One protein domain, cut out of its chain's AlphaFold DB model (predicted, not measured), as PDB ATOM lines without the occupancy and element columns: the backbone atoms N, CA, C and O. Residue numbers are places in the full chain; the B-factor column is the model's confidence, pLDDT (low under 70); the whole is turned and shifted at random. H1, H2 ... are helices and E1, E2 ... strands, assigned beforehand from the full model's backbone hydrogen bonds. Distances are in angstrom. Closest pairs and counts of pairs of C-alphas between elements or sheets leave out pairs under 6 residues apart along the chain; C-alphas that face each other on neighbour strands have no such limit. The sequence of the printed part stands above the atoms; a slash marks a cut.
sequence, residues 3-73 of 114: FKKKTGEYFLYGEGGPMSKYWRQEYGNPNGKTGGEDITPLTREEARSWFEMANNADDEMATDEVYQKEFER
ATOM      1  N   PHE A   3    -143.667-110.528-152.856       89.88
ATOM      2  CA  PHE A   3    -142.831-109.569-153.562       89.88
ATOM      3  C   PHE A   3    -142.833-109.842-155.063       89.88
ATOM      4  O   PHE A   3    -143.001-110.979-155.508       89.88
ATOM      5  N   LYS A   4    -142.580-108.786-155.841       89.62
ATOM      6  CA  LYS A   4    -142.441-108.830-157.299       89.62
ATOM      7  C   LYS A   4    -141.083-108.275-157.713       89.62
ATOM      8  O   LYS A   4    -140.711-107.160-157.347       89.62
ATOM      9  N   LYS A   5    -140.331-109.044-158.499       88.62
ATOM     10  CA  LYS A   5    -139.081-108.582-159.114       88.62
ATOM     11  C   LYS A   5    -139.374-107.599-160.248       88.62
ATOM     12  O   LYS A   5    -140.433-107.634-160.868       88.62
ATOM     13  N   LYS A   6    -138.375-106.792-160.624       82.94
ATOM     14  CA  LYS A   6    -138.452-105.915-161.812       82.94
ATOM     15  C   LYS A   6    -138.714-106.686-163.116       82.94
ATOM     16  O   LYS A   6    -139.273-106.119-164.046       82.94
ATOM     17  N   THR A   7    -138.314-107.957-163.174       81.56
ATOM     18  CA  THR A   7    -138.550-108.879-164.298       81.56
ATOM     19  C   THR A   7    -139.997-109.368-164.392       81.56
ATOM     20  O   THR A   7    -140.369-109.933-165.414       81.56
ATOM     21  N   GLY A   8    -140.821-109.139-163.363       81.25
ATOM     22  CA  GLY A   8    -142.223-109.564-163.304       81.25
ATOM     23  C   GLY A   8    -142.469-110.870-162.545       81.25
ATOM     24  O   GLY A   8    -143.624-111.207-162.319       81.25
ATOM     25  N   GLU A   9    -141.417-111.576-162.124       88.12
ATOM     26  CA  GLU A   9    -141.525-112.802-161.322       88.12
ATOM     27  C   GLU A   9    -141.937-112.497-159.876       88.12
ATOM     28  O   GLU A   9    -141.463-111.519-159.284       88.12
ATOM     29  N   TYR A  10    -142.754-113.371-159.288       92.12
ATOM     30  CA  TYR A  10    -143.229-113.257-157.913       92.12
ATOM     31  C   TYR A  10    -142.483-114.211-156.977       92.12
ATOM     32  O   TYR A  10    -142.013-115.274-157.385       92.12
ATOM     33  N   PHE A  11    -142.363-113.830-155.708       94.38
ATOM     34  CA  PHE A  11    -141.855-114.712-154.663       94.38
ATOM     35  C   PHE A  11    -142.417-114.350-153.291       94.38
ATOM     36  O   PHE A  11    -142.696-113.189-152.987       94.38
ATOM     37  N   LEU A  12    -142.544-115.362-152.444       92.81
ATOM     38  CA  LEU A  12    -142.862-115.237-151.034       92.81
ATOM     39  C   LEU A  12    -141.573-115.219-150.228       92.81
ATOM     40  O   LEU A  12    -140.778-116.146-150.323       92.81
ATOM     41  N   TYR A  13    -141.401-114.200-149.398       92.31
ATOM     42  CA  TYR A  13    -140.442-114.246-148.302       92.31
ATOM     43  C   TYR A  13    -141.182-114.561-147.007       92.31
ATOM     44  O   TYR A  13    -142.243-113.983-146.723       92.31
ATOM     45  N   GLY A  14    -140.624-115.465-146.216       91.44
ATOM     46  CA  GLY A  14    -141.121-115.753-144.886       91.44
ATOM     47  C   GLY A  14    -139.989-116.057-143.928       91.44
ATOM     48  O   GLY A  14    -138.973-116.633-144.304       91.44
ATOM     49  N   GLU A  15    -140.207-115.674-142.681       93.44
ATOM     50  CA  GLU A  15    -139.303-115.920-141.571       93.44
ATOM     51  C   GLU A  15    -140.065-116.567-140.420       93.44
ATOM     52  O   GLU A  15    -141.294-116.475-140.321       93.44
ATOM     53  N   GLY A  16    -139.342-117.250-139.543       93.12
ATOM     54  CA  GLY A  16    -139.944-117.791-138.344       93.12
ATOM     55  C   GLY A  16    -138.954-118.432-137.392       93.12
ATOM     56  O   GLY A  16    -137.796-118.689-137.711       93.12
ATOM     57  N   GLY A  17    -139.439-118.699-136.183       92.62
ATOM     58  CA  GLY A  17    -138.640-119.307-135.128       92.62
ATOM     59  C   GLY A  17    -138.337-120.799-135.352       92.62
ATOM     60  O   GLY A  17    -138.816-121.405-136.314       92.62
ATOM     61  N   PRO A  18    -137.612-121.426-134.409       90.69
ATOM     62  CA  PRO A  18    -137.192-122.835-134.457       90.69
ATOM     63  C   PRO A  18    -138.308-123.879-134.632       90.69
ATOM     64  O   PRO A  18    -138.043-125.018-135.011       90.69
ATOM     65  N   MET A  19    -139.554-123.504-134.322       90.94
ATOM     66  CA  MET A  19    -140.752-124.347-134.440       90.94
ATOM     67  C   MET A  19    -141.571-124.068-135.710       90.94
ATOM     68  O   MET A  19    -142.615-124.682-135.918       90.94
ATOM     69  N   SER A  20    -141.134-123.130-136.553       91.12
ATOM     70  CA  SER A  20    -141.812-122.771-137.803       91.12
ATOM     71  C   SER A  20    -141.316-123.617-138.972       91.12
ATOM     72  O   SER A  20    -140.258-124.230-138.890       91.12
ATOM     73  N   LYS A  21    -142.020-123.583-140.109       87.25
ATOM     74  CA  LYS A  21    -141.544-124.197-141.362       87.25
ATOM     75  C   LYS A  21    -140.242-123.587-141.907       87.25
ATOM     76  O   LYS A  21    -139.625-124.195-142.770       87.25
ATOM     77  N   TYR A  22    -139.832-122.426-141.396       91.50
ATOM     78  CA  TYR A  22    -138.609-121.722-141.787       91.50
ATOM     79  C   TYR A  22    -137.420-122.040-140.864       91.50
ATOM     80  O   TYR A  22    -136.389-121.376-140.939       91.50
ATOM     81  N   TRP A  23    -137.548-123.032-139.972       93.56
ATOM     82  CA  TRP A  23    -136.466-123.427-139.070       93.56
ATOM     83  C   TRP A  23    -135.205-123.848-139.842       93.56
ATOM     84  O   TRP A  23    -135.279-124.440-140.919       93.56
ATOM     85  N   ARG A  24    -134.033-123.596-139.252       91.25
ATOM     86  CA  ARG A  24    -132.748-124.109-139.748       91.25
ATOM     87  C   ARG A  24    -132.013-124.886-138.672       91.25
ATOM     88  O   ARG A  24    -132.220-124.667-137.479       91.25
ATOM     89  N   GLN A  25    -131.161-125.816-139.091       92.12
ATOM     90  CA  GLN A  25    -130.300-126.534-138.159       92.12
ATOM     91  C   GLN A  25    -129.241-125.583-137.602       92.12
ATOM     92  O   GLN A  25    -128.613-124.829-138.347       92.12
ATOM     93  N   GLU A  26    -129.056-125.616-136.288       91.75
ATOM     94  CA  GLU A  26    -128.013-124.846-135.625       91.75
ATOM     95  C   GLU A  26    -126.627-125.395-135.995       91.75
ATOM     96  O   GLU A  26    -126.378-126.603-135.968       91.75
ATOM     97  N   TYR A  27    -125.701-124.499-136.343       87.69
ATOM     98  CA  TYR A  27    -124.349-124.898-136.718       87.69
ATOM     99  C   TYR A  27    -123.624-125.544-135.531       87.69
ATOM    100  O   TYR A  27    -123.500-124.949-134.465       87.69
ATOM    101  N   GLY A  28    -123.122-126.765-135.726       89.31
ATOM    102  CA  GLY A  28    -122.386-127.501-134.694       89.31
ATOM    103  C   GLY A  28    -123.257-128.218-133.657       89.31
ATOM    104  O   GLY A  28    -122.708-128.900-132.796       89.31
ATOM    105  N   ASN A  29    -124.589-128.140-133.758       91.06
ATOM    106  CA  ASN A  29    -125.507-128.862-132.880       91.06
ATOM    107  C   ASN A  29    -126.524-129.674-133.703       91.06
ATOM    108  O   ASN A  29    -127.526-129.127-134.164       91.06
ATOM    109  N   PRO A  30    -126.322-130.997-133.859       85.25
ATOM    110  CA  PRO A  30    -127.203-131.846-134.663       85.25
ATOM    111  C   PRO A  30    -128.672-131.832-134.217       85.25
ATOM    112  O   PRO A  30    -129.556-132.020-135.050       85.25
ATOM    113  N   ASN A  31    -128.925-131.574-132.930       90.50
ATOM    114  CA  ASN A  31    -130.264-131.518-132.337       90.50
ATOM    115  C   ASN A  31    -130.788-130.080-132.171       90.50
ATOM    116  O   ASN A  31    -131.927-129.888-131.743       90.50
ATOM    117  N   GLY A  32    -129.967-129.074-132.481       90.94
ATOM    118  CA  GLY A  32    -130.319-127.668-132.363       90.94
ATOM    119  C   GLY A  32    -131.135-127.201-133.560       90.94
ATOM    120  O   GLY A  32    -130.764-127.418-134.716       90.94
ATOM    121  N   LYS A  33    -132.252-126.531-133.281       92.69
ATOM    122  CA  LYS A  33    -133.033-125.800-134.279       92.69
ATOM    123  C   LYS A  33    -132.971-124.322-133.946       92.69
ATOM    124  O   LYS A  33    -133.212-123.934-132.807       92.69
ATOM    125  N   THR A  34    -132.694-123.511-134.952       93.19
ATOM    126  CA  THR A  34    -132.765-122.057-134.875       93.19
ATOM    127  C   THR A  34    -133.871-121.535-135.790       93.19
ATOM    128  O   THR A  34    -134.403-122.267-136.633       93.19
ATOM    129  N   GLY A  35    -134.256-120.277-135.586       94.31
ATOM    130  CA  GLY A  35    -135.117-119.574-136.525       94.31
ATOM    131  C   GLY A  35    -134.421-119.379-137.867       94.31
ATOM    132  O   GLY A  35    -133.198-119.469-137.978       94.31
ATOM    133  N   GLY A  36    -135.208-119.128-138.897       93.88
ATOM    134  CA  GLY A  36    -134.679-118.908-140.225       93.88
ATOM    135  C   GLY A  36    -135.678-118.240-141.140       93.88
ATOM    136  O   GLY A  36    -136.793-117.889-140.752       93.88
ATOM    137  N   GLU A  37    -135.221-118.070-142.368       94.12
ATOM    138  CA  GLU A  37    -135.922-117.398-143.443       94.12
ATOM    139  C   GLU A  37    -135.776-118.197-144.735       94.12
ATOM    140  O   GLU A  37    -134.785-118.924-144.931       94.12
ATOM    141  N   ASP A  38    -136.768-118.058-145.607       93.88
ATOM    142  CA  ASP A  38    -136.761-118.660-146.932       93.88
ATOM    143  C   ASP A  38    -137.467-117.782-147.973       93.88
ATOM    144  O   ASP A  38    -138.326-116.953-147.648       93.88
ATOM    145  N   ILE A  39    -137.089-117.985-149.238       92.62
ATOM    146  CA  ILE A  39    -137.687-117.344-150.408       92.62
ATOM    147  C   ILE A  39    -138.254-118.427-151.322       92.62
ATOM    148  O   ILE A  39    -137.515-119.209-151.916       92.62
ATOM    149  N   THR A  40    -139.572-118.426-151.496       92.56
ATOM    150  CA  THR A  40    -140.282-119.359-152.372       92.56
ATOM    151  C   THR A  40    -140.741-118.632-153.639       92.56
ATOM    152  O   THR A  40    -141.599-117.753-153.544       92.56
ATOM    153  N   PRO A  41    -140.190-118.945-154.826       93.31
ATOM    154  CA  PRO A  41    -140.708-118.433-156.093       93.31
ATOM    155  C   PRO A  41    -142.163-118.855-156.296       93.31
ATOM    156  O   PRO A  41    -142.522-119.967-155.919       93.31
ATOM    157  N   LEU A  42    -142.971-117.990-156.906       91.62
ATOM    158  CA  LEU A  42    -144.376-118.262-157.208       91.62
ATOM    159  C   LEU A  42    -144.673-118.010-158.683       91.62
ATOM    160  O   LEU A  42    -144.115-117.088-159.293       91.62
ATOM    161  N   THR A  43    -145.613-118.774-159.237       89.69
ATOM    162  CA  THR A  43    -146.280-118.381-160.481       89.69
ATOM    163  C   THR A  43    -147.177-117.162-160.251       89.69
ATOM    164  O   THR A  43    -147.435-116.745-159.116       89.69
ATOM    165  N   ARG A  44    -147.666-116.550-161.336       86.38
ATOM    166  CA  ARG A  44    -148.593-115.413-161.241       86.38
ATOM    167  C   ARG A  44    -149.907-115.825-160.576       86.38
ATOM    168  O   ARG A  44    -150.436-115.065-159.773       86.38
ATOM    169  N   GLU A  45    -150.405-117.018-160.886       87.06
ATOM    170  CA  GLU A  45    -151.629-117.588-160.320       87.06
ATOM    171  C   GLU A  45    -151.455-117.863-158.824       87.06
ATOM    172  O   GLU A  45    -152.300-117.469-158.027       87.06
ATOM    173  N   GLU A  46    -150.324-118.445-158.419       90.31
ATOM    174  CA  GLU A  46    -150.006-118.673-157.005       90.31
ATOM    175  C   GLU A  46    -149.869-117.354-156.228       90.31
ATOM    176  O   GLU A  46    -150.342-117.240-155.096       90.31
ATOM    177  N   ALA A  47    -149.261-116.332-156.838       90.94
ATOM    178  CA  ALA A  47    -149.165-114.996-156.259       90.94
ATOM    179  C   ALA A  47    -150.541-114.327-156.111       90.94
ATOM    180  O   ALA A  47    -150.802-113.696-155.086       90.94
ATOM    181  N   ARG A  48    -151.427-114.505-157.101       89.25
ATOM    182  CA  ARG A  48    -152.814-114.030-157.058       89.25
ATOM    183  C   ARG A  48    -153.582-114.692-155.918       89.25
ATOM    184  O   ARG A  48    -154.158-113.989-155.094       89.25
ATOM    185  N   SER A  49    -153.529-116.021-155.820       89.56
ATOM    186  CA  SER A  49    -154.188-116.760-154.737       89.56
ATOM    187  C   SER A  49    -153.650-116.369-153.363       89.56
ATOM    188  O   SER A  49    -154.427-116.215-152.424       89.56
ATOM    189  N   TRP A  50    -152.335-116.151-153.230       91.12
ATOM    190  CA  TRP A  50    -151.775-115.648-151.976       91.12
ATOM    191  C   TRP A  50    -152.348-114.279-151.608       91.12
ATOM    192  O   TRP A  50    -152.699-114.066-150.451       91.12
ATOM    193  N   PHE A  51    -152.460-113.368-152.578       87.81
ATOM    194  CA  PHE A  51    -152.995-112.026-152.360       87.81
ATOM    195  C   PHE A  51    -154.457-112.071-151.903       87.81
ATOM    196  O   PHE A  51    -154.810-111.425-150.923       87.81
ATOM    197  N   GLU A  52    -155.289-112.888-152.552       84.81
ATOM    198  CA  GLU A  52    -156.694-113.091-152.171       84.81
ATOM    199  C   GLU A  52    -156.823-113.656-150.748       84.81
ATOM    200  O   GLU A  52    -157.680-113.233-149.973       84.81
ATOM    201  N   MET A  53    -155.950-114.594-150.368       84.44
ATOM    202  CA  MET A  53    -155.915-115.127-149.004       84.44
ATOM    203  C   MET A  53    -155.420-114.100-147.980       84.44
ATOM    204  O   MET A  53    -155.920-114.085-146.857       84.44
ATOM    205  N   ALA A  54    -154.444-113.269-148.347       81.81
ATOM    206  CA  ALA A  54    -153.886-112.239-147.477       81.81
ATOM    207  C   ALA A  54    -154.889-111.107-147.221       81.81
ATOM    208  O   ALA A  54    -155.045-110.725-146.067       81.81
ATOM    209  N   ASN A  55    -155.617-110.655-148.249       74.69
ATOM    210  CA  ASN A  55    -156.655-109.624-148.123       74.69
ATOM    211  C   ASN A  55    -157.730-110.058-147.114       74.69
ATOM    212  O   ASN A  55    -158.035-109.350-146.170       74.69
ATOM    213  N   ASN A  56    -158.193-111.311-147.200       71.25
ATOM    214  CA  ASN A  56    -159.161-111.861-146.240       71.25
ATOM    215  C   ASN A  56    -158.660-111.919-144.781       71.25
ATOM    216  O   ASN A  56    -159.471-112.080-143.868       71.25
ATOM    217  N   ALA A  57    -157.344-111.886-144.556       77.00
ATOM    218  CA  ALA A  57    -156.748-111.964-143.225       77.00
ATOM    219  C   ALA A  57    -156.414-110.580-142.651       77.00
ATOM    220  O   ALA A  57    -156.559-110.383-141.444       77.00
ATOM    221  N   ASP A  58    -155.945-109.664-143.499       74.56
ATOM    222  CA  ASP A  58    -155.542-108.305-143.149       74.56
ATOM    223  C   ASP A  58    -155.505-107.422-144.412       74.56
ATOM    224  O   ASP A  58    -154.579-107.521-145.227       74.56
ATOM    225  N   ASP A  59    -156.499-106.543-144.563       67.75
ATOM    226  CA  ASP A  59    -156.627-105.620-145.699       67.75
ATOM    227  C   ASP A  59    -155.378-104.728-145.883       67.75
ATOM    228  O   ASP A  59    -155.050-104.345-147.009       67.75
ATOM    229  N   GLU A  60    -154.627-104.413-144.815       73.44
ATOM    230  CA  GLU A  60    -153.405-103.595-144.923       73.44
ATOM    231  C   GLU A  60    -152.271-104.333-145.650       73.44
ATOM    232  O   GLU A  60    -151.393-103.704-146.248       73.44
ATOM    233  N   MET A  61    -152.286-105.670-145.642       68.31
ATOM    234  CA  MET A  61    -151.286-106.480-146.337       68.31
ATOM    235  C   MET A  61    -151.554-106.606-147.840       68.31
ATOM    236  O   MET A  61    -150.630-106.941-148.590       68.31
ATOM    237  N   ALA A  62    -152.796-106.386-148.281       74.75
ATOM    238  CA  ALA A  62    -153.241-106.758-149.617       74.75
ATOM    239  C   ALA A  62    -154.481-105.966-150.077       74.75
ATOM    240  O   ALA A  62    -155.543-106.539-150.281       74.75
ATOM    241  N   THR A  63    -154.337-104.660-150.316       81.31
ATOM    242  CA  THR A  63    -155.473-103.806-150.708       81.31
ATOM    243  C   THR A  63    -156.050-104.132-152.092       81.31
ATOM    244  O   THR A  63    -155.322-104.467-153.034       81.31
ATOM    245  N   ASP A  64    -157.359-103.917-152.250       80.00
ATOM    246  CA  ASP A  64    -158.072-104.082-153.525       80.00
ATOM    247  C   ASP A  64    -157.454-103.255-154.667       80.00
ATOM    248  O   ASP A  64    -157.337-103.731-155.794       80.00
ATOM    249  N   GLU A  65    -156.979-102.038-154.387       80.94
ATOM    250  CA  GLU A  65    -156.317-101.186-155.387       80.94
ATOM    251  C   GLU A  65    -155.040-101.833-155.953       80.94
ATOM    252  O   GLU A  65    -154.768-101.768-157.158       80.94
ATOM    253  N   VAL A  66    -154.240-102.469-155.088       81.62
ATOM    254  CA  VAL A  66    -153.019-103.175-155.499       81.62
ATOM    255  C   VAL A  66    -153.381-104.445-156.265       81.62
ATOM    256  O   VAL A  66    -152.737-104.738-157.277       81.62
ATOM    257  N   TYR A  67    -154.431-105.158-155.848       81.50
ATOM    258  CA  TYR A  67    -154.926-106.332-156.566       81.50
ATOM    259  C   TYR A  67    -155.336-105.994-158.000       81.50
ATOM    260  O   TYR A  67    -154.842-106.617-158.943       81.50
ATOM    261  N   GLN A  68    -156.185-104.976-158.174       80.25
ATOM    262  CA  GLN A  68    -156.689-104.564-159.485       80.25
ATOM    263  C   GLN A  68    -155.540-104.211-160.433       80.25
ATOM    264  O   GLN A  68    -155.441-104.695-161.561       80.25
ATOM    265  N   LYS A  69    -154.577-103.431-159.946       81.75
ATOM    266  CA  LYS A  69    -153.419-103.032-160.745       81.75
ATOM    267  C   LYS A  69    -152.536-104.211-161.178       81.75
ATOM    268  O   LYS A  69    -151.993-104.185-162.286       81.75
ATOM    269  N   GLU A  70    -152.320-105.194-160.306       81.88
ATOM    270  CA  GLU A  70    -151.319-106.247-160.524       81.88
ATOM    271  C   GLU A  70    -151.890-107.525-161.153       81.88
ATOM    272  O   GLU A  70    -151.197-108.180-161.940       81.88
ATOM    273  N   PHE A  71    -153.139-107.875-160.842       80.69
ATOM    274  CA  PHE A  71    -153.745-109.148-161.236       80.69
ATOM    275  C   PHE A  71    -154.928-109.001-162.186       80.69
ATOM    276  O   PHE A  71    -155.119-109.882-163.015       80.69
ATOM    277  N   GLU A  72    -155.639-107.876-162.174       72.62
ATOM    278  CA  GLU A  72    -156.801-107.630-163.047       72.62
ATOM    279  C   GLU A  72    -156.405-107.180-164.464       72.62
ATOM    280  O   GLU A  72    -157.217-106.693-165.251       72.62
ATOM    281  N   ARG A  73    -155.136-107.387-164.842       60.47
ATOM    282  CA  ARG A  73    -154.729-107.348-166.244       60.47
ATOM    283  C   ARG A  73    -155.353-108.543-166.962       60.47
ATOM    284  O   ARG A  73    -154.745-109.606-167.002       60.47
TER     285      ARG A  73
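AT A GLANCE: This is residues 3 to 73 of the 114 residues of an uncharacterized protein of Lactobacillus xujianguonis (UniProt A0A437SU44). The model shows a long two-stranded ribbon, E1 and E2, with a hairpin of two helices, H1 and H2, at the end where E1 begins and E2 ends. H1 packs beside that end of the ribbon and H2 lies on the far side of H1, while the unnamed loop of residues 17 to 35 joins the strands at the other end and reaches to the far tip at Gly 28. The printed part has 71 residues, with two named strands and then two named helices in the order E1, E2, H1, H2; the sheet, E1 - E2, is antiparallel. The class is mixed, helices and strands, with 34 residues in named elements, under half of those printed. The whole is loose, with a radius of gyration of the C-alphas of 15.7 A, and elongated, with spans of 49 by 27 by 16 A.

HOW THE PARTS SIT: Residues 3 to 4 make a short antiparallel pairing with residues 10 to 11 of E1, residues 10 to 16. E2, residues 36 to 42, is the antiparallel neighbour of E1, at 160 degrees between their directions, and the two form a hairpin. The C-alphas of Phe 11 and Pro 41 face each other at 4.1 A; N 12 and O 40 are within hydrogen-bond range at 2.8 A, and N 38 and O 14 at 2.9 A. In the long link between the strands, residues 24 to 25 pair antiparallel with residues 33 to 34. A tight link leads to H1, residues 44 to 55, whose closest C-alpha pair with E1 is Ala 47 and Tyr 10, 6.4 A apart. H2, residues 64 to 71, touches H1, with the C-alphas of Arg 48 and Phe 71 closest at 6.5 A. They run opposite ways at a shallow tilt of 9 degrees and form a helical hairpin. H2 is apart from E1 and from E2. In H1 and H2 every O i to N i+4 pair is within hydrogen-bond range.

IN THESE COORDINATES: E1 begins at C-alpha 10, (-143.229, -113.257, -157.913), and is 20.4 A long from first to last C-alpha. E2 is 19.6 A long and begins at C-alpha 36, (-134.679, -118.908, -140.225). H1 has 12 residues and is 16.4 A long. H2 has 8 residues, is 10.2 A long and ends at C-alpha 71, (-153.745, -109.148, -161.236).

THE WHOLE: The two C-alphas farthest apart, those of Gly 28 and Arg 73, are 49.5 A from each other. The printed part has no cut. The link from E1 to E2 is long, with 19 residues, and the link from H1 to H2 is short, with 8. The mean pLDDT of the printed part is 86.3; residues 59, 61 and 73 are under 70.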